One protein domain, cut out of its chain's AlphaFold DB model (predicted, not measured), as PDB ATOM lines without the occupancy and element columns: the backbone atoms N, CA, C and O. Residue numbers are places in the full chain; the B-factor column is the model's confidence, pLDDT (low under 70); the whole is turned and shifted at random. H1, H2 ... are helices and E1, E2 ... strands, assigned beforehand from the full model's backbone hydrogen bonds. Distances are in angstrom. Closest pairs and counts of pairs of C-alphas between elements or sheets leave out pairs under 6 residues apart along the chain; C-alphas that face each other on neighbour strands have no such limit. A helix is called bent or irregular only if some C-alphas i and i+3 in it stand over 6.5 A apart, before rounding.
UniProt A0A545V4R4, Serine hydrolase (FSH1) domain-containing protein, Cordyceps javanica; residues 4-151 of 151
ATOM      1  N   GLN A   4     -56.001  11.322  59.628       64.19
ATOM      2  CA  GLN A   4     -57.087  10.695  60.377       64.19
ATOM      3  C   GLN A   4     -56.740  10.504  61.860       64.19
ATOM      4  O   GLN A   4     -57.633  10.370  62.685       64.19
ATOM      5  N   ARG A   5     -55.463  10.508  62.253       71.75
ATOM      6  CA  ARG A   5     -55.084  10.516  63.676       71.75
ATOM      7  C   ARG A   5     -55.210  11.901  64.296       71.75
ATOM      8  O   ARG A   5     -55.620  12.000  65.448       71.75
ATOM      9  N   SER A   6     -54.863  12.964  63.568       74.50
ATOM     10  CA  SER A   6     -55.035  14.342  64.059       74.50
ATOM     11  C   SER A   6     -56.462  14.869  63.880       74.50
ATOM     12  O   SER A   6     -56.883  15.742  64.630       74.50
ATOM     13  N   HIS A   7     -57.213  14.320  62.924       73.06
ATOM     14  CA  HIS A   7     -58.593  14.686  62.609       73.06
ATOM     15  C   HIS A   7     -59.465  13.426  62.461       73.06
ATOM     16  O   HIS A   7     -59.982  13.167  61.376       73.06
ATOM     17  N   PRO A   8     -59.668  12.636  63.533       68.06
ATOM     18  CA  PRO A   8     -60.388  11.356  63.460       68.06
ATOM     19  C   PRO A   8     -61.849  11.471  63.019       68.06
ATOM     20  O   PRO A   8     -62.436  10.482  62.595       68.06
ATOM     21  N   PHE A   9     -62.417  12.674  63.103       69.94
ATOM     22  CA  PHE A   9     -63.782  12.985  62.674       69.94
ATOM     23  C   PHE A   9     -63.825  13.986  61.508       69.94
ATOM     24  O   PHE A   9     -64.902  14.430  61.119       69.94
ATOM     25  N   GLY A  10     -62.664  14.396  60.985       65.38
ATOM     26  CA  GLY A  10     -62.575  15.271  59.819       65.38
ATOM     27  C   GLY A  10     -62.712  14.471  58.521       65.38
ATOM     28  O   GLY A  10     -62.432  13.273  58.516       65.38
ATOM     29  N   PRO A  11     -63.117  15.103  57.407       68.25
ATOM     30  CA  PRO A  11     -63.116  14.423  56.121       68.25
ATOM     31  C   PRO A  11     -61.687  14.019  55.748       68.25
ATOM     32  O   PRO A  11     -60.730  14.765  55.990       68.25
ATOM     33  N   ASP A  12     -61.550  12.849  55.128       71.25
ATOM     34  CA  ASP A  12     -60.288  12.453  54.516       71.25
ATOM     35  C   ASP A  12     -59.857  13.477  53.466       71.25
ATOM     36  O   ASP A  12     -60.679  13.972  52.692       71.25
ATOM     37  N   LEU A  13     -58.551  13.746  53.399       80.50
ATOM     38  CA  LEU A  13     -57.969  14.606  52.361       80.50
ATOM     39  C   LEU A  13     -58.228  14.052  50.952       80.50
ATOM     40  O   LEU A  13     -58.364  14.812  49.997       80.50
ATOM     41  N   PHE A  14     -58.319  12.727  50.838       87.31
ATOM     42  CA  PHE A  14     -58.605  12.002  49.607       87.31
ATOM     43  C   PHE A  14     -59.552  10.848  49.918       87.31
ATOM     44  O   PHE A  14     -59.464  10.253  50.984       87.31
ATOM     45  N   LYS A  15     -60.430  10.492  48.982       90.44
ATOM     46  CA  LYS A  15     -61.406   9.405  49.171       90.44
ATOM     47  C   LYS A  15     -60.948   8.054  48.606       90.44
ATOM     48  O   LYS A  15     -61.628   7.061  48.815       90.44
ATOM     49  N   LEU A  16     -59.839   8.016  47.866       94.88
ATOM     50  CA  LEU A  16     -59.304   6.841  47.166       94.88
ATOM     51  C   LEU A  16     -57.840   7.097  46.780       94.88
ATOM     52  O   LEU A  16     -57.491   8.234  46.459       94.88
ATOM     53  N   ALA A  17     -57.021   6.045  46.717       96.12
ATOM     54  CA  ALA A  17     -55.720   6.073  46.045       96.12
ATOM     55  C   ALA A  17     -55.540   4.892  45.075       96.12
ATOM     56  O   ALA A  17     -56.039   3.790  45.308       96.12
ATOM     57  N   VAL A  18     -54.802   5.115  43.987       97.56
ATOM     58  CA  VAL A  18     -54.415   4.079  43.020       97.56
ATOM     59  C   VAL A  18     -52.898   4.092  42.890       97.56
ATOM     60  O   VAL A  18     -52.314   5.123  42.563       97.56
ATOM     61  N   PHE A  19     -52.278   2.943  43.136       97.19
ATOM     62  CA  PHE A  19     -50.839   2.731  43.065       97.19
ATOM     63  C   PHE A  19     -50.532   1.742  41.944       97.19
ATOM     64  O   PHE A  19     -51.093   0.646  41.910       97.19
ATOM     65  N   ILE A  20     -49.644   2.128  41.028       96.88
ATOM     66  CA  ILE A  20     -49.207   1.298  39.898       96.88
ATOM     67  C   ILE A  20     -47.688   1.177  39.989       96.88
ATOM     68  O   ILE A  20     -47.006   2.200  39.936       96.88
ATOM     69  N   CYS A  21     -47.187  -0.042  40.213       93.88
ATOM     70  CA  CYS A  21     -45.767  -0.362  40.429       93.88
ATOM     71  C   CYS A  21     -45.066   0.639  41.371       93.88
ATOM     72  O   CYS A  21     -43.947   1.082  41.130       93.88
ATOM     73  N   SER A  22     -45.770   1.077  42.417       91.94
ATOM     74  CA  SER A  22     -45.336   2.176  43.286       91.94
ATOM     75  C   SER A  22     -44.605   1.651  44.515       91.94
ATOM     76  O   SER A  22     -44.963   0.611  45.051       91.94
ATOM     77  N   ALA A  23     -43.618   2.392  45.011       90.94
ATOM     78  CA  ALA A  23     -42.881   2.029  46.217       90.94
ATOM     79  C   ALA A  23     -43.484   2.657  47.485       90.94
ATOM     80  O   ALA A  23     -44.153   3.692  47.434       90.94
ATOM     81  N   ALA A  24     -43.194   2.048  48.637       90.38
ATOM     82  CA  ALA A  24     -43.397   2.684  49.935       90.38
ATOM     83  C   ALA A  24     -42.723   4.075  49.982       90.38
ATOM     84  O   ALA A  24     -41.650   4.250  49.397       90.38
ATOM     85  N   PRO A  25     -43.325   5.062  50.672       90.12
ATOM     86  CA  PRO A  25     -42.772   6.405  50.761       90.12
ATOM     87  C   PRO A  25     -41.373   6.416  51.387       90.12
ATOM     88  O   PRO A  25     -41.002   5.528  52.162       90.12
ATOM     89  N   LEU A  26     -40.624   7.472  51.077       90.50
ATOM     90  CA  LEU A  26     -39.341   7.773  51.697       90.50
ATOM     91  C   LEU A  26     -39.490   8.909  52.714       90.50
ATOM     92  O   LEU A  26     -40.197   9.887  52.480       90.50
ATOM     93  N   LEU A  27     -38.793   8.780  53.837       90.00
ATOM     94  CA  LEU A  27     -38.454   9.863  54.744       90.00
ATOM     95  C   LEU A  27     -37.088  10.409  54.321       90.00
ATOM     96  O   LEU A  27     -36.061   9.766  54.551       90.00
ATOM     97  N   VAL A  28     -37.094  11.580  53.691       87.62
ATOM     98  CA  VAL A  28     -35.883  12.299  53.284       87.62
ATOM     99  C   VAL A  28     -35.605  13.393  54.303       87.62
ATOM    100  O   VAL A  28     -36.488  14.178  54.640       87.62
ATOM    101  N   THR A  29     -34.381  13.426  54.816       85.56
ATOM    102  CA  THR A  29     -33.934  14.412  55.806       85.56
ATOM    103  C   THR A  29     -32.617  15.024  55.360       85.56
ATOM    104  O   THR A  29     -31.824  14.340  54.718       85.56
ATOM    105  N   LYS A  30     -32.378  16.292  55.708       81.12
ATOM    106  CA  LYS A  30     -31.138  17.015  55.408       81.12
ATOM    107  C   LYS A  30     -30.428  17.405  56.705       81.12
ATOM    108  O   LYS A  30     -31.073  17.879  57.645       81.12
ATOM    109  N   ALA A  31     -29.115  17.211  56.780       66.81
ATOM    110  CA  ALA A  31     -28.300  17.631  57.907       66.81
ATOM    111  C   ALA A  31     -28.418  19.156  58.055       66.81
ATOM    112  O   ALA A  31     -28.256  19.907  57.097       66.81
ATOM    113  N   LYS A  32     -28.777  19.601  59.264       58.81
ATOM    114  CA  LYS A  32     -29.175  20.975  59.606       58.81
ATOM    115  C   LYS A  32     -28.193  22.043  59.090       58.81
ATOM    116  O   LYS A  32     -27.279  22.443  59.804       58.81
ATOM    117  N   GLN A  33     -28.457  22.584  57.906       51.78
ATOM    118  CA  GLN A  33     -28.024  23.918  57.483       51.78
ATOM    119  C   GLN A  33     -29.222  24.679  56.908       51.78
ATOM    120  O   GLN A  33     -29.231  25.058  55.745       51.78
ATOM    121  N   MET A  34     -30.260  24.892  57.718       48.72
ATOM    122  CA  MET A  34     -31.244  25.949  57.477       48.72
ATOM    123  C   MET A  34     -31.856  26.381  58.820       48.72
ATOM    124  O   MET A  34     -32.357  25.530  59.563       48.72
ATOM    125  N   PRO A  35     -31.777  27.672  59.183       45.66
ATOM    126  CA  PRO A  35     -32.402  28.196  60.384       45.66
ATOM    127  C   PRO A  35     -33.870  28.481  60.062       45.66
ATOM    128  O   PRO A  35     -34.136  29.542  59.521       45.66
ATOM    129  N   ASP A  36     -34.773  27.522  60.305       47.84
ATOM    130  CA  ASP A  36     -36.208  27.725  60.637       47.84
ATOM    131  C   ASP A  36     -37.060  26.468  60.338       47.84
ATOM    132  O   ASP A  36     -37.823  26.428  59.379       47.84
ATOM    133  N   VAL A  37     -36.916  25.388  61.126       51.12
ATOM    134  CA  VAL A  37     -37.849  24.238  61.057       51.12
ATOM    135  C   VAL A  37     -37.961  23.502  62.403       51.12
ATOM    136  O   VAL A  37     -37.698  22.308  62.536       51.12
ATOM    137  N   SER A  38     -38.336  24.212  63.470       49.28
ATOM    138  CA  SER A  38     -38.565  23.577  64.784       49.28
ATOM    139  C   SER A  38     -39.738  22.578  64.768       49.28
ATOM    140  O   SER A  38     -39.731  21.613  65.530       49.28
ATOM    141  N   HIS A  39     -40.706  22.755  63.860       49.72
ATOM    142  CA  HIS A  39     -41.850  21.852  63.695       49.72
ATOM    143  C   HIS A  39     -41.512  20.534  62.976       49.72
ATOM    144  O   HIS A  39     -42.233  19.552  63.154       49.72
ATOM    145  N   ASP A  40     -40.416  20.478  62.214       66.94
ATOM    146  CA  ASP A  40     -40.070  19.305  61.397       66.94
ATOM    147  C   ASP A  40     -39.238  18.278  62.173       66.94
ATOM    148  O   ASP A  40     -39.378  17.074  61.989       66.94
ATOM    149  N   LEU A  41     -38.418  18.724  63.130       70.25
ATOM    150  CA  LEU A  41     -37.523  17.829  63.870       70.25
ATOM    151  C   LEU A  41     -38.272  16.826  64.744       70.25
ATOM    152  O   LEU A  41     -37.994  15.635  64.666       70.25
ATOM    153  N   ALA A  42     -39.264  17.274  65.516       77.69
ATOM    154  CA  ALA A  42     -40.075  16.374  66.338       77.69
ATOM    155  C   ALA A  42     -40.894  15.391  65.478       77.69
ATOM    156  O   ALA A  42     -41.162  14.257  65.879       77.69
ATOM    157  N   PHE A  43     -41.293  15.815  64.274       78.31
ATOM    158  CA  PHE A  43     -41.985  14.959  63.319       78.31
ATOM    159  C   PHE A  43     -41.046  13.897  62.734       78.31
ATOM    160  O   PHE A  43     -41.397  12.715  62.730       78.31
ATOM    161  N   ILE A  44     -39.844  14.298  62.313       81.12
ATOM    162  CA  ILE A  44     -38.785  13.408  61.833       81.12
ATOM    163  C   ILE A  44     -38.386  12.412  62.925       81.12
ATOM    164  O   ILE A  44     -38.371  11.213  62.664       81.12
ATOM    165  N   GLU A  45     -38.137  12.867  64.156       85.31
ATOM    166  CA  GLU A  45     -37.779  12.011  65.296       85.31
ATOM    167  C   GLU A  45     -38.850  10.957  65.587       85.31
ATOM    168  O   GLU A  45     -38.528   9.812  65.900       85.31
ATOM    169  N   ARG A  46     -40.131  11.305  65.424       87.38
ATOM    170  CA  ARG A  46     -41.236  10.355  65.599       87.38
ATOM    171  C   ARG A  46     -41.305   9.309  64.485       87.38
ATOM    172  O   ARG A  46     -41.729   8.186  64.741       87.38
ATOM    173  N   LEU A  47     -40.956   9.674  63.251       89.94
ATOM    174  CA  LEU A  47     -41.067   8.780  62.094       89.94
ATOM    175  C   LEU A  47     -39.805   7.958  61.839       89.94
ATOM    176  O   LEU A  47     -39.918   6.840  61.345       89.94
ATOM    177  N   ALA A  48     -38.627   8.464  62.202       92.19
ATOM    178  CA  ALA A  48     -37.350   7.801  61.963       92.19
ATOM    179  C   ALA A  48     -37.311   6.339  62.464       92.19
ATOM    180  O   ALA A  48     -36.896   5.474  61.686       92.19
ATOM    181  N   PRO A  49     -37.827   5.988  63.666       95.56
ATOM    182  CA  PRO A  49     -37.847   4.602  64.143       95.56
ATOM    183  C   PRO A  49     -38.650   3.635  63.264       95.56
ATOM    184  O   PRO A  49     -38.405   2.425  63.308       95.56
ATOM    185  N   LEU A  50     -39.591   4.154  62.466       96.00
ATOM    186  CA  LEU A  50     -40.481   3.390  61.582       96.00
ATOM    187  C   LEU A  50     -39.851   3.096  60.216       96.00
ATOM    188  O   LEU A  50     -40.475   2.462  59.365       96.00
ATOM    189  N   THR A  51     -38.630   3.572  59.988       95.94
ATOM    190  CA  THR A  51     -37.950   3.505  58.696       95.94
ATOM    191  C   THR A  51     -36.657   2.691  58.777       95.94
ATOM    192  O   THR A  51     -36.193   2.329  59.863       95.94
ATOM    193  N   LYS A  52     -36.088   2.362  57.617       95.38
ATOM    194  CA  LYS A  52     -34.724   1.830  57.449       95.38
ATOM    195  C   LYS A  52     -34.012   2.583  56.325       95.38
ATOM    196  O   LYS A  52     -34.711   3.072  55.438       95.38
ATOM    197  N   PRO A  53     -32.668   2.616  56.290       94.38
ATOM    198  CA  PRO A  53     -31.939   3.232  55.186       94.38
ATOM    199  C   PRO A  53     -32.407   2.704  53.827       94.38
ATOM    200  O   PRO A  53     -32.567   1.495  53.637       94.38
ATOM    201  N   TRP A  54     -32.658   3.619  52.897       92.62
ATOM    202  CA  TRP A  54     -32.940   3.289  51.508       92.62
ATOM    203  C   TRP A  54     -31.638   2.896  50.807       92.62
ATOM    204  O   TRP A  54     -30.621   3.568  50.954       92.62
ATOM    205  N   SER A  55     -31.658   1.795  50.060       87.81
ATOM    206  CA  SER A  55     -30.476   1.260  49.368       87.81
ATOM    207  C   SER A  55     -30.611   1.274  47.844       87.81
ATOM    208  O   SER A  55     -29.796   0.665  47.157       87.81
ATOM    209  N   GLY A  56     -31.634   1.946  47.314       85.31
ATOM    210  CA  GLY A  56     -31.932   1.984  45.887       85.31
ATOM    211  C   GLY A  56     -33.024   0.997  45.433       85.31
ATOM    212  O   GLY A  56     -33.538   0.222  46.245       85.31
ATOM    213  N   PRO A  57     -33.389   1.034  44.136       85.19
ATOM    214  CA  PRO A  57     -32.633   1.672  43.054       85.19
ATOM    215  C   PRO A  57     -32.639   3.205  43.118       85.19
ATOM    216  O   PRO A  57     -33.624   3.822  43.522       85.19
ATOM    217  N   TYR A  58     -31.518   3.811  42.731       83.69
ATOM    218  CA  TYR A  58     -31.412   5.254  42.531       83.69
ATOM    219  C   TYR A  58     -31.616   5.576  41.057       83.69
ATOM    220  O   TYR A  58     -31.158   4.839  40.180       83.69
ATOM    221  N   VAL A  59     -32.298   6.684  40.783       81.50
ATOM    222  CA  VAL A  59     -32.265   7.275  39.447       81.50
ATOM    223  C   VAL A  59     -30.906   7.949  39.302       81.50
ATOM    224  O   VAL A  59     -30.459   8.634  40.220       81.50
ATOM    225  N   ARG A  60     -30.243   7.725  38.166       82.69
ATOM    226  CA  ARG A  60     -28.937   8.322  37.883       82.69
ATOM    227  C   ARG A  60     -29.000   9.843  38.053       82.69
ATOM    228  O   ARG A  60     -29.961  10.473  37.603       82.69
ATOM    229  N   ASP A  61     -27.980  10.407  38.689       84.31
ATOM    230  CA  ASP A  61     -27.859  11.838  38.996       84.31
ATOM    231  C   ASP A  61     -28.925  12.351  39.995       84.31
ATOM    232  O   ASP A  61     -29.080  13.556  40.188       84.31
ATOM    233  N   HIS A  62     -29.679  11.437  40.615       81.88
ATOM    234  CA  HIS A  62     -30.675  11.691  41.662       81.88
ATOM    235  C   HIS A  62     -30.386  10.822  42.899       81.88
ATOM    236  O   HIS A  62     -31.295  10.369  43.601       81.88
ATOM    237  N   GLU A  63     -29.108  10.543  43.145       87.56
ATOM    238  CA  GLU A  63     -28.627   9.937  44.377       87.56
ATOM    239  C   GLU A  63     -28.705  10.941  45.551       87.56
ATOM    240  O   GLU A  63     -28.647  12.157  45.328       87.56
ATOM    241  N   PRO A  64     -28.816  10.462  46.809       84.56
ATOM    242  CA  PRO A  64     -28.798  11.319  47.987       84.56
ATOM    243  C   PRO A  64     -27.547  12.191  48.019       84.56
ATOM    244  O   PRO A  64     -26.430  11.703  47.815       84.56
ATOM    245  N   GLN A  65     -27.726  13.474  48.326       86.88
ATOM    246  CA  GLN A  65     -26.589  14.357  48.576       86.88
ATOM    247  C   GLN A  65     -25.849  13.938  49.862       86.88
ATOM    248  O   GLN A  65     -26.440  13.284  50.723       86.88
ATOM    249  N   PRO A  66     -24.565  14.311  50.044       86.31
ATOM    250  CA  PRO A  66     -23.791  13.921  51.229       86.31
ATOM    251  C   PRO A  66     -24.412  14.341  52.566       86.31
ATOM    252  O   PRO A  66     -24.118  13.749  53.602       86.31
ATOM    253  N   ASP A  67     -25.242  15.380  52.554       86.50
ATOM    254  CA  ASP A  67     -25.968  15.882  53.711       86.50
ATOM    255  C   ASP A  67     -27.409  15.359  53.795       86.50
ATOM    256  O   ASP A  67     -28.154  15.800  54.663       86.50
ATOM    257  N   GLU A  68     -27.810  14.408  52.956       86.69
ATOM    258  CA  GLU A  68     -29.142  13.816  52.971       86.69
ATOM    259  C   GLU A  68     -29.147  12.388  53.525       86.69
ATOM    260  O   GLU A  68     -28.276  11.565  53.249       86.69
ATOM    261  N   SER A  69     -30.194  12.060  54.280       87.50
ATOM    262  CA  SER A  69     -30.515  10.688  54.665       87.50
ATOM    263  C   SER A  69     -31.889  10.320  54.128       87.50
ATOM    264  O   SER A  69     -32.892  10.957  54.458       87.50
ATOM    265  N   TRP A  70     -31.910   9.286  53.290       91.31
ATOM    266  CA  TRP A  70     -33.111   8.721  52.692       91.31
ATOM    267  C   TRP A  70     -33.423   7.402  53.392       91.31
ATOM    268  O   TRP A  70     -32.616   6.471  53.378       91.31
ATOM    269  N   ASN A  71     -34.600   7.308  54.003       93.06
ATOM    270  CA  ASN A  71     -35.053   6.098  54.679       93.06
ATOM    271  C   ASN A  71     -36.413   5.669  54.132       93.06
ATOM    272  O   ASN A  71     -37.277   6.502  53.903       93.06
ATOM    273  N   ILE A  72     -36.627   4.373  53.939       95.12
ATOM    274  CA  ILE A  72     -37.904   3.811  53.493       95.12
ATOM    275  C   ILE A  72     -38.719   3.312  54.684       95.12
ATOM    276  O   ILE A  72     -38.167   2.730  55.622       95.12
ATOM    277  N   PHE A  73     -40.034   3.531  54.655       95.38
ATOM    278  CA  PHE A  73     -40.932   3.050  55.706       95.38
ATOM    279  C   PHE A  73     -41.018   1.521  55.739       95.38
ATOM    280  O   PHE A  73     -41.060   0.853  54.703       95.38
ATOM    281  N   ILE A  74     -41.039   0.974  56.956       96.06
ATOM    282  CA  ILE A  74     -41.177  -0.458  57.228       96.06
ATOM    283  C   ILE A  74     -42.645  -0.730  57.589       96.06
ATOM    284  O   ILE A  74     -43.100  -0.190  58.600       96.06
ATOM    285  N   PRO A  75     -43.376  -1.560  56.822       96.00
ATOM    286  CA  PRO A  75     -44.818  -1.736  57.007       96.00
ATOM    287  C   PRO A  75     -45.209  -2.152  58.422       96.00
ATOM    288  O   PRO A  75     -46.023  -1.474  59.044       96.00
ATOM    289  N   ASP A  76     -44.567  -3.188  58.966       96.31
ATOM    290  CA  ASP A  76     -44.897  -3.713  60.296       96.31
ATOM    291  C   ASP A  76     -44.772  -2.635  61.374       96.31
ATOM    292  O   ASP A  76     -45.699  -2.417  62.148       96.31
ATOM    293  N   LYS A  77     -43.683  -1.856  61.350       96.44
ATOM    294  CA  LYS A  77     -43.479  -0.760  62.306       96.44
ATOM    295  C   LYS A  77     -44.509   0.355  62.149       96.44
ATOM    296  O   LYS A  77     -44.917   0.960  63.137       96.44
ATOM    297  N   VAL A  78     -44.906   0.660  60.915       94.25
ATOM    298  CA  VAL A  78     -45.935   1.668  60.624       94.25
ATOM    299  C   VAL A  78     -47.276   1.235  61.219       94.25
ATOM    300  O   VAL A  78     -47.889   2.011  61.956       94.25
ATOM    301  N   ILE A  79     -47.675  -0.017  60.991       92.88
ATOM    302  CA  ILE A  79     -48.912  -0.584  61.536       92.88
ATOM    303  C   ILE A  79     -48.859  -0.683  63.069       92.88
ATOM    304  O   ILE A  79     -49.808  -0.270  63.734       92.88
ATOM    305  N   GLU A  80     -47.749  -1.152  63.647       94.12
ATOM    306  CA  GLU A  80     -47.531  -1.216  65.103       94.12
ATOM    307  C   GLU A  80     -47.610   0.165  65.768       94.12
ATOM    308  O   GLU A  80     -48.121   0.299  66.880       94.12
ATOM    309  N   ALA A  81     -47.175   1.220  65.073       91.94
ATOM    310  CA  ALA A  81     -47.313   2.605  65.524       91.94
ATOM    311  C   ALA A  81     -48.755   3.151  65.425       91.94
ATOM    312  O   ALA A  81     -49.001   4.327  65.739       91.94
ATOM    313  N   GLY A  82     -49.705   2.318  64.985       90.56
ATOM    314  CA  GLY A  82     -51.104   2.665  64.776       90.56
ATOM    315  C   GLY A  82     -51.321   3.589  63.581       90.56
ATOM    316  O   GLY A  82     -52.295   4.339  63.571       90.56
ATOM    317  N   LEU A  83     -50.400   3.592  62.613       89.31
ATOM    318  CA  LEU A  83     -50.494   4.388  61.396       89.31
ATOM    319  C   LEU A  83     -50.895   3.459  60.248       89.31
ATOM    320  O   LEU A  83     -50.226   2.465  59.994       89.31
ATOM    321  N   SER A  84     -51.969   3.773  59.529       89.81
ATOM    322  CA  SER A  84     -52.281   3.097  58.267       89.81
ATOM    323  C   SER A  84     -53.069   4.011  57.337       89.81
ATOM    324  O   SER A  84     -53.730   4.958  57.770       89.81
ATOM    325  N   ILE A  85     -52.993   3.737  56.038       90.94
ATOM    326  CA  ILE A  85     -53.826   4.406  55.040       90.94
ATOM    327  C   ILE A  85     -55.198   3.720  55.064       90.94
ATOM    328  O   ILE A  85     -55.346   2.612  54.549       90.94
ATOM    329  N   ARG A  86     -56.200   4.367  55.679       91.25
ATOM    330  CA  ARG A  86     -57.562   3.809  55.854       91.25
ATOM    331  C   ARG A  86     -58.579   4.332  54.842       91.25
ATOM    332  O   ARG A  86     -59.772   4.362  55.122       91.25
ATOM    333  N   ILE A  87     -58.108   4.751  53.676       92.69
ATOM    334  CA  ILE A  87     -58.964   5.016  52.515       92.69
ATOM    335  C   ILE A  87     -58.917   3.798  51.587       92.69
ATOM    336  O   ILE A  87     -57.970   3.015  51.677       92.69
ATOM    337  N   PRO A  88     -59.899   3.603  50.695       96.94
ATOM    338  CA  PRO A  88     -59.817   2.557  49.689       96.94
ATOM    339  C   PRO A  88     -58.562   2.728  48.841       96.94
ATOM    340  O   PRO A  88     -58.217   3.848  48.447       96.94
ATOM    341  N   THR A  89     -57.889   1.620  48.544       97.69
ATOM    342  CA  THR A  89     -56.686   1.630  47.712       97.69
ATOM    343  C   THR A  89     -56.734   0.550  46.646       97.69
ATOM    344  O   THR A  89     -57.276  -0.538  46.851       97.69
ATOM    345  N   VAL A  90     -56.146   0.849  45.490       98.44
ATOM    346  CA  VAL A  90     -55.868  -0.135  44.440       98.44
ATOM    347  C   VAL A  90     -54.362  -0.289  44.312       98.44
ATOM    348  O   VAL A  90     -53.664   0.712  44.169       98.44
ATOM    349  N   HIS A  91     -53.873  -1.525  44.323       98.31
ATOM    350  CA  HIS A  91     -52.473  -1.855  44.079       98.31
ATOM    351  C   HIS A  91     -52.371  -2.699  42.814       98.31
ATOM    352  O   HIS A  91     -52.834  -3.835  42.777       98.31
ATOM    353  N   ILE A  92     -51.774  -2.126  41.777       98.06
ATOM    354  CA  ILE A  92     -51.488  -2.799  40.513       98.06
ATOM    355  C   ILE A  92     -49.973  -2.973  40.444       98.06
ATOM    356  O   ILE A  92     -49.239  -1.989  40.499       98.06
ATOM    357  N   TYR A  93     -49.500  -4.208  40.362       97.81
ATOM    358  CA  TYR A  93     -48.072  -4.530  40.340       97.81
ATOM    359  C   TYR A  93     -47.800  -5.710  39.411       97.81
ATOM    360  O   TYR A  93     -48.710  -6.460  39.066       97.81
ATOM    361  N   GLY A  94     -46.554  -5.881  38.988       97.12
ATOM    362  CA  GLY A  94     -46.145  -7.005  38.156       97.12
ATOM    363  C   GLY A  94     -45.370  -8.031  38.971       97.12
ATOM    364  O   GLY A  94     -44.389  -7.687  39.622       97.12
ATOM    365  N   LYS A  95     -45.735  -9.318  38.922       96.44
ATOM    366  CA  LYS A  95     -44.960 -10.369  39.618       96.44
ATOM    367  C   LYS A  95     -43.504 -10.515  39.167       96.44
ATOM    368  O   LYS A  95     -42.737 -11.198  39.837       96.44
ATOM    369  N   LYS A  96     -43.146  -9.968  38.002       96.94
ATOM    370  CA  LYS A  96     -41.775  -9.967  37.471       96.94
ATOM    371  C   LYS A  96     -41.083  -8.622  37.694       96.94
ATOM    372  O   LYS A  96     -39.996  -8.421  37.162       96.94
ATOM    373  N   ASP A  97     -41.717  -7.695  38.409       95.62
ATOM    374  CA  ASP A  97     -41.098  -6.437  38.807       95.62
ATOM    375  C   ASP A  97     -40.004  -6.727  39.845       95.62
ATOM    376  O   ASP A  97     -40.262  -7.311  40.899       95.62
ATOM    377  N   GLU A  98     -38.773  -6.304  39.560       93.81
ATOM    378  CA  GLU A  98     -37.648  -6.408  40.497       93.81
ATOM    379  C   GLU A  98     -37.914  -5.607  41.787       93.81
ATOM    380  O   GLU A  98     -37.446  -5.968  42.868       93.81
ATOM    381  N   ALA A  99     -38.739  -4.560  41.693       92.00
ATOM    382  CA  ALA A  99     -39.198  -3.728  42.794       92.00
ATOM    383  C   ALA A  99     -40.521  -4.209  43.427       92.00
ATOM    384  O   ALA A  99     -41.093  -3.489  44.254       92.00
ATOM    385  N   LEU A 100     -41.012  -5.421  43.118       95.12
ATOM    386  CA  LEU A 100     -42.282  -5.948  43.646       95.12
ATOM    387  C   LEU A 100     -42.375  -5.836  45.174       95.12
ATOM    388  O   LEU A 100     -43.406  -5.427  45.704       95.12
ATOM    389  N   SER A 101     -41.290  -6.142  45.891       95.12
ATOM    390  CA  SER A 101     -41.254  -6.046  47.358       95.12
ATOM    391  C   SER A 101     -41.604  -4.644  47.880       95.12
ATOM    392  O   SER A 101     -42.229  -4.515  48.929       95.12
ATOM    393  N   LEU A 102     -41.278  -3.584  47.134       94.81
ATOM    394  CA  LEU A 102     -41.604  -2.204  47.497       94.81
ATOM    395  C   LEU A 102     -43.088  -1.896  47.298       94.81
ATOM    396  O   LEU A 102     -43.678  -1.204  48.130       94.81
ATOM    397  N   SER A 103     -43.688  -2.451  46.241       96.19
ATOM    398  CA  SER A 103     -45.136  -2.389  46.007       96.19
ATOM    399  C   SER A 103     -45.910  -3.115  47.102       96.19
ATOM    400  O   SER A 103     -46.900  -2.588  47.614       96.19
ATOM    401  N   LEU A 104     -45.426  -4.289  47.518       97.44
ATOM    402  CA  LEU A 104     -46.024  -5.050  48.614       97.44
ATOM    403  C   LEU A 104     -45.865  -4.332  49.960       97.44
ATOM    404  O   LEU A 104     -46.817  -4.288  50.733       97.44
ATOM    405  N   ASN A 105     -44.733  -3.670  50.209       97.00
ATOM    406  CA  ASN A 105     -44.569  -2.864  51.420       97.00
ATOM    407  C   ASN A 105     -45.596  -1.721  51.488       97.00
ATOM    408  O   ASN A 105     -46.224  -1.511  52.523       97.00
ATOM    409  N   LEU A 106     -45.810  -0.992  50.387       97.06
ATOM    410  CA  LEU A 106     -46.844   0.046  50.332       97.06
ATOM    411  C   LEU A 106     -48.245  -0.533  50.566       97.06
ATOM    412  O   LEU A 106     -49.032   0.030  51.329       97.06
ATOM    413  N   ARG A 107     -48.542  -1.671  49.933       97.50
ATOM    414  CA  ARG A 107     -49.786  -2.425  50.124       97.50
ATOM    415  C   ARG A 107     -50.030  -2.757  51.595       97.50
ATOM    416  O   ARG A 107     -51.150  -2.579  52.076       97.50
ATOM    417  N   ASP A 108     -49.001  -3.196  52.307       97.50
ATOM    418  CA  ASP A 108     -49.104  -3.626  53.706       97.50
ATOM    419  C   ASP A 108     -49.283  -2.473  54.699       97.50
ATOM    420  O   ASP A 108     -49.725  -2.694  55.822       97.50
ATOM    421  N   MET A 109     -49.060  -1.229  54.269       96.38
ATOM    422  CA  MET A 109     -49.402  -0.028  55.041       96.38
ATOM    423  C   MET A 109     -50.846   0.464  54.816       96.38
ATOM    424  O   MET A 109     -51.264   1.451  55.428       96.38
ATOM    425  N   CYS A 110     -51.614  -0.197  53.946       95.75
ATOM    426  CA  CYS A 110     -52.999   0.153  53.620       95.75
ATOM    427  C   CYS A 110     -53.995  -0.828  54.258       95.75
ATOM    428  O   CYS A 110     -53.712  -2.020  54.385       95.75
ATOM    429  N   ASP A 111     -55.187  -0.343  54.618       93.44
ATOM    430  CA  ASP A 111     -56.234  -1.160  55.244       93.44
ATOM    431  C   ASP A 111     -56.710  -2.295  54.321       93.44
ATOM    432  O   ASP A 111     -57.372  -2.072  53.304       93.44
ATOM    433  N   ALA A 112     -56.418  -3.539  54.712       94.69
ATOM    434  CA  ALA A 112     -56.740  -4.736  53.940       94.69
ATOM    435  C   ALA A 112     -58.246  -4.924  53.672       94.69
ATOM    436  O   ALA A 112     -58.611  -5.626  52.732       94.69
ATOM    437  N   ARG A 113     -59.135  -4.298  54.456       92.75
ATOM    438  CA  ARG A 113     -60.594  -4.425  54.287       92.75
ATOM    439  C   ARG A 113     -61.122  -3.674  53.068       92.75
ATOM    440  O   ARG A 113     -62.180  -4.025  52.554       92.75
ATOM    441  N   MET A 114     -60.411  -2.637  52.625       92.88
ATOM    442  CA  MET A 114     -60.824  -1.767  51.513       92.88
ATOM    443  C   MET A 114     -59.798  -1.732  50.379       92.88
ATOM    444  O   MET A 114     -59.870  -0.886  49.484       92.88
ATOM    445  N   ARG A 115     -58.841  -2.661  50.420       96.00
ATOM    446  CA  ARG A 115     -57.773  -2.798  49.445       96.00
ATOM    447  C   ARG A 115     -58.186  -3.715  48.303       96.00
ATOM    448  O   ARG A 115     -58.810  -4.754  48.509       96.00
ATOM    449  N   VAL A 116     -57.809  -3.332  47.090       97.62
ATOM    450  CA  VAL A 116     -57.997  -4.115  45.867       97.62
ATOM    451  C   VAL A 116     -56.635  -4.311  45.206       97.62
ATOM    452  O   VAL A 116     -55.838  -3.377  45.153       97.62
ATOM    453  N   GLU A 117     -56.349  -5.514  44.715       98.00
ATOM    454  CA  GLU A 117     -55.025  -5.889  44.209       98.00
ATOM    455  C   GLU A 117     -55.136  -6.517  42.813       98.00
ATOM    456  O   GLU A 117     -56.075  -7.265  42.538       98.00
ATOM    457  N   LEU A 118     -54.175  -6.213  41.938       97.88
ATOM    458  CA  LEU A 118     -54.035  -6.800  40.608       97.88
ATOM    459  C   LEU A 118     -52.561  -7.073  40.308       97.88
ATOM    460  O   LEU A 118     -51.767  -6.142  40.181       97.88
ATOM    461  N   ASP A 119     -52.226  -8.346  40.115       97.25
ATOM    462  CA  ASP A 119     -50.966  -8.747  39.491       97.25
ATOM    463  C   ASP A 119     -51.133  -8.765  37.967       97.25
ATOM    464  O   ASP A 119     -51.829  -9.623  37.421       97.25
ATOM    465  N   HIS A 120     -50.487  -7.835  37.267       96.44
ATOM    466  CA  HIS A 120     -50.540  -7.773  35.805       96.44
ATOM    467  C   HIS A 120     -49.551  -8.719  35.105       96.44
ATOM    468  O   HIS A 120     -49.466  -8.740  33.875       96.44
ATOM    469  N   GLY A 121     -48.759  -9.487  35.857       96.06
ATOM    470  CA  GLY A 121     -47.861 -10.519  35.338       96.06
ATOM    471  C   GLY A 121     -46.575 -10.015  34.667       96.06
ATOM    472  O   GLY A 121     -45.756 -10.843  34.245       96.06
ATOM    473  N   GLY A 122     -46.419  -8.693  34.540       95.12
ATOM    474  CA  GLY A 122     -45.316  -7.997  33.872       95.12
ATOM    475  C   GLY A 122     -44.193  -7.574  34.820       95.12
ATOM    476  O   GLY A 122     -44.096  -8.103  35.929       95.12
ATOM    477  N   GLY A 123     -43.334  -6.672  34.341       95.44
ATOM    478  CA  GLY A 123     -42.209  -6.110  35.089       95.44
ATOM    479  C   GLY A 123     -42.561  -4.749  35.690       95.44
ATOM    480  O   GLY A 123     -43.705  -4.515  36.074       95.44
ATOM    481  N   HIS A 124     -41.578  -3.849  35.752       93.44
ATOM    482  CA  HIS A 124     -41.773  -2.469  36.200       93.44
ATOM    483  C   HIS A 124     -42.331  -1.581  35.074       93.44
ATOM    484  O   HIS A 124     -41.637  -0.731  34.513       93.44
ATOM    485  N   ASP A 125     -43.579  -1.822  34.677       92.00
ATOM    486  CA  ASP A 125     -44.217  -1.113  33.571       92.00
ATOM    487  C   ASP A 125     -45.719  -0.912  33.791       92.00
ATOM    488  O   ASP A 125     -46.375  -1.692  34.472       92.00
ATOM    489  N   ILE A 126     -46.281   0.144  33.193       93.38
ATOM    490  CA  ILE A 126     -47.736   0.325  33.150       93.38
ATOM    491  C   ILE A 126     -48.290  -0.571  32.033       93.38
ATOM    492  O   ILE A 126     -47.937  -0.348  30.864       93.38
ATOM    493  N   PRO A 127     -49.183  -1.533  32.342       90.75
ATOM    494  CA  PRO A 127     -49.723  -2.438  31.339       90.75
ATOM    495  C   PRO A 127     -50.500  -1.711  30.244       90.75
ATOM    496  O   PRO A 127     -51.256  -0.777  30.507       90.75
ATOM    497  N   ARG A 128     -50.345  -2.175  28.999       93.56
ATOM    498  CA  ARG A 128     -51.006  -1.584  27.817       93.56
ATOM    499  C   ARG A 128     -51.890  -2.563  27.055       93.56
ATOM    500  O   ARG A 128     -52.615  -2.152  26.153       93.56
ATOM    501  N   SER A 129     -51.809  -3.857  27.363       94.81
ATOM    502  CA  SER A 129     -52.629  -4.854  26.685       94.81
ATOM    503  C   SER A 129     -54.093  -4.673  27.083       94.81
ATOM    504  O   SER A 129     -54.414  -4.465  28.252       94.81
ATOM    505  N   ALA A 130     -54.989  -4.740  26.097       95.69
ATOM    506  CA  ALA A 130     -56.396  -4.406  26.296       95.69
ATOM    507  C   ALA A 130     -57.048  -5.231  27.415       95.69
ATOM    508  O   ALA A 130     -57.800  -4.681  28.209       95.69
ATOM    509  N   ASN A 131     -56.718  -6.521  27.516       95.81
ATOM    510  CA  ASN A 131     -57.205  -7.398  28.581       95.81
ATOM    511  C   ASN A 131     -56.810  -6.892  29.979       95.81
ATOM    512  O   ASN A 131     -57.679  -6.679  30.814       95.81
ATOM    513  N   VAL A 132     -55.526  -6.606  30.203       95.12
ATOM    514  CA  VAL A 132     -55.033  -6.148  31.508       95.12
ATOM    515  C   VAL A 132     -55.577  -4.761  31.841       95.12
ATOM    516  O   VAL A 132     -55.931  -4.493  32.983       95.12
ATOM    517  N   VAL A 133     -55.710  -3.880  30.847       97.00
ATOM    518  CA  VAL A 133     -56.331  -2.564  31.048       97.00
ATOM    519  C   VAL A 133     -57.796  -2.702  31.480       97.00
ATOM    520  O   VAL A 133     -58.238  -1.960  32.356       97.00
ATOM    521  N   GLN A 134     -58.553  -3.655  30.927       97.94
ATOM    522  CA  GLN A 134     -59.919  -3.925  31.395       97.94
ATOM    523  C   GLN A 134     -59.938  -4.419  32.848       97.94
ATOM    524  O   GLN A 134     -60.769  -3.954  33.632       97.94
ATOM    525  N   ASP A 135     -58.991  -5.274  33.236       97.81
ATOM    526  CA  ASP A 135     -58.853  -5.730  34.623       97.81
ATOM    527  C   ASP A 135     -58.524  -4.560  35.568       97.81
ATOM    528  O   ASP A 135     -59.165  -4.398  36.611       97.81
ATOM    529  N   MET A 136     -57.603  -3.672  35.175       97.62
ATOM    530  CA  MET A 136     -57.281  -2.445  35.919       97.62
ATOM    531  C   MET A 136     -58.524  -1.566  36.109       97.62
ATOM    532  O   MET A 136     -58.802  -1.115  37.221       97.62
ATOM    533  N   VAL A 137     -59.312  -1.352  35.047       98.00
ATOM    534  CA  VAL A 137     -60.568  -0.586  35.111       98.00
ATOM    535  C   VAL A 137     -61.553  -1.225  36.089       98.00
ATOM    536  O   VAL A 137     -62.179  -0.512  36.877       98.00
ATOM    537  N   ALA A 138     -61.695  -2.552  36.068       98.00
ATOM    538  CA  ALA A 138     -62.577  -3.261  36.988       98.00
ATOM    539  C   ALA A 138     -62.152  -3.059  38.454       98.00
ATOM    540  O   ALA A 138     -62.998  -2.773  39.306       98.00
ATOM    541  N   MET A 139     -60.850  -3.134  38.746       97.56
ATOM    542  CA  MET A 139     -60.323  -2.934  40.102       97.56
ATOM    543  C   MET A 139     -60.487  -1.490  40.583       97.56
ATOM    544  O   MET A 139     -60.927  -1.259  41.711       97.56
ATOM    545  N   ILE A 140     -60.225  -0.513  39.712       97.69
ATOM    546  CA  ILE A 140     -60.420   0.909  40.023       97.69
ATOM    547  C   ILE A 140     -61.896   1.206  40.299       97.69
ATOM    548  O   ILE A 140     -62.215   1.850  41.297       97.69
ATOM    549  N   ARG A 141     -62.821   0.676  39.489       97.75
ATOM    550  CA  ARG A 141     -64.268   0.808  39.737       97.75
ATOM    551  C   ARG A 141     -64.685   0.217  41.081       97.75
ATOM    552  O   ARG A 141     -65.501   0.820  41.776       97.75
ATOM    553  N   ARG A 142     -64.116  -0.924  41.477       96.44
ATOM    554  CA  ARG A 142     -64.385  -1.534  42.787       96.44
ATOM    555  C   ARG A 142     -63.944  -0.634  43.940       96.44
ATOM    556  O   ARG A 142     -64.696  -0.470  44.895       96.44
ATOM    557  N   ALA A 143     -62.767  -0.023  43.848       96.44
ATOM    558  CA  ALA A 143     -62.292   0.877  44.893       96.44
ATOM    559  C   ALA A 143     -63.064   2.208  44.927       96.44
ATOM    560  O   ALA A 143     -63.341   2.717  46.009       96.44
ATOM    561  N   ILE A 144     -63.508   2.723  43.771       96.38
ATOM    562  CA  ILE A 144     -64.461   3.847  43.710       96.38
ATOM    563  C   ILE A 144     -65.760   3.481  44.434       96.38
ATOM    564  O   ILE A 144     -66.266   4.276  45.218       96.38
ATOM    565  N   HIS A 145     -66.285   2.272  44.223       94.81
ATOM    566  CA  HIS A 145     -67.481   1.826  44.931       94.81
ATOM    567  C   HIS A 145     -67.269   1.823  46.454       94.81
ATOM    568  O   HIS A 145     -68.102   2.367  47.171       94.81
ATOM    569  N   TYR A 146     -66.129   1.322  46.949       93.81
ATOM    570  CA  TYR A 146     -65.775   1.428  48.373       93.81
ATOM    571  C   TYR A 146     -65.693   2.873  48.866       93.81
ATOM    572  O   TYR A 146     -66.139   3.157  49.974       93.81
ATOM    573  N   ALA A 147     -65.160   3.783  48.055       92.44
ATOM    574  CA  ALA A 147     -65.049   5.191  48.415       92.44
ATOM    575  C   ALA A 147     -66.410   5.885  48.535       92.44
ATOM    576  O   ALA A 147     -66.538   6.808  49.328       92.44
ATOM    577  N   VAL A 148     -67.411   5.447  47.764       91.00
ATOM    578  CA  VAL A 148     -68.764   6.027  47.762       91.00
ATOM    579  C   VAL A 148     -69.643   5.458  48.877       91.00
ATOM    580  O   VAL A 148     -70.457   6.182  49.436       91.00
ATOM    581  N   ILE A 149     -69.519   4.168  49.202       86.69
ATOM    582  CA  ILE A 149     -70.387   3.541  50.219       86.69
ATOM    583  C   ILE A 149     -69.873   3.715  51.652       86.69
ATOM    584  O   ILE A 149     -70.651   3.570  52.589       86.69
ATOM    585  N   ASN A 150     -68.577   3.996  51.823       69.25
ATOM    586  CA  ASN A 150     -67.948   4.215  53.128       69.25
ATOM    587  C   ASN A 150     -67.723   5.710  53.445       69.25
ATOM    588  O   ASN A 150     -67.012   6.015  54.403       69.25
ATOM    589  N   SER A 151     -68.254   6.633  52.627       59.69
ATOM    590  CA  SER A 151     -68.088   8.091  52.786       59.69
ATOM    591  C   SER A 151     -69.125   8.754  53.668       59.69
ATOM    592  O   SER A 151     -70.303   8.346  53.570       59.69
TER     593      SER A 151
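Overview. This is residues 4 to 151 of the 151 residues of the protein "Serine hydrolase (FSH1) domain-containing protein" of Cordyceps javanica (UniProt A0A545V4R4). Two small lobes stand side by side: in one, a parallel sheet of E1, E5 and E6 is covered by the long helix H4 on one face and by H3 on the other; in the other lobe, a small antiparallel sheet of E2, E4 and E3 has H1 packed on one face. The short helix H2 lies between the lobes, touching H1 and H3, while residues 34 to 39 and 58 to 63 stick out from the second lobe. The printed part has 148 residues with four named helices and six named strands, in the order E1 E2 H1 E3 E4 H2 E5 H3 E6 H4, and its class is mixed, helices and strands. The sheet orders are E1 E5 E6, all parallel, and E2 E4 E3, all antiparallel. The whole is only just compact, close to loose, with a radius of gyration of the C-alphas of 17.4 A and spans of 52 by 42 by 24 A.

Along the chain. E1 is residues 17 to 20, 10.1 A long, and begins at C-alpha 17 at (-55.720, 6.073, 46.045). In the same sheet, E5 is residues 89 to 93, 12.9 A, the neighbour of E1, and E6 is residues 115 to 119, 13.4 A, the neighbour of E5. H3 is residues 100 to 108, 12.4 A. H4, residues 130 to 149, is the longest helix at 28.8 A and ends at C-alpha 149 at (-70.387, 3.541, 50.219). In the second sheet, E2 is residues 26 to 30, 12.9 A; E4 is residues 68 to 73, 16.2 A, beginning at C-alpha 68 at (-29.142, 13.816, 52.971); E3 is residues 51 to 53, 7.0 A. H1 is residues 38 to 50, 20.5 A; it is irregular, but only just, with C-alphas 46 and 49 6.8 A apart. H2 is residues 75 to 80, 8.6 A.

Arrangement. In the sheet E1 E5 E6, E1 and E5 are parallel at 2 degrees, with N 19 and O 90 2.8 A apart, within hydrogen-bond range. E5 and E6 are parallel at 13 degrees, with N 91 and O 116 at 2.8 A. H4 is on this sheet at a height of 8.8 A, over E5 and E6, and runs along the strands, at 3 degrees to E5 on the local plane; its closest C-alphas to E6 are those of Met 139 and Val 116, 6.3 A. H3 is on the opposite face at a height of 9.3 A, over E5, and runs along the strands. With H4 and H3 on its two faces the sheet makes three layers. E5, H3 and E6 form a strand-helix-strand unit, two parallel neighbour strands with a helix between them in the chain, with a right-handed crossover. H2 and H3 touch, with the C-alphas of Pro 75 and Asn 105 closest at 5.7 A, at a shallow tilt of 19 degrees, the same way. H2 and H1 only just touch, with 3 pairs of C-alphas within 8 A, made by residues 49 to 50 of H1 alone; the closest are Leu 50 and Lys 77, 5.2 A, and the lines are about perpendicular at 75 degrees. E4 and H3 are near each other. In the second sheet, E2 and E4 are antiparallel at 158 degrees, with N 27 and O 71 2.7 A apart. E3 and E4, a hairpin, are antiparallel at 131 degrees, with N 72 and O 52 at 2.8 A. H1 is on this sheet at a height of 8.0 A, making two layers, and lies only just over none of its strands, with 2 C-alphas falling on E2 and 2 on E4. E2, H1 and E3 form a split strand-helix-strand unit, with E4 between the two strands in the sheet and a right-handed crossover. Every O i to N i+4 pair is within hydrogen-bond range in H2, H3 and H4; in H1 it is 5 of 9.

Size, cuts and confidence. The C-alphas farthest apart are those of Pro 35 and Asn 131, 53.8 A. The printed part has no cut and ends at residue 151, the chain's last residue. The link from E3 to E4, 14 residues, is long. The mean pLDDT of the printed part is 88.2; residue 4, residues 8 to 11, residues 31 to 40 and residues 150 to 151 are under 70.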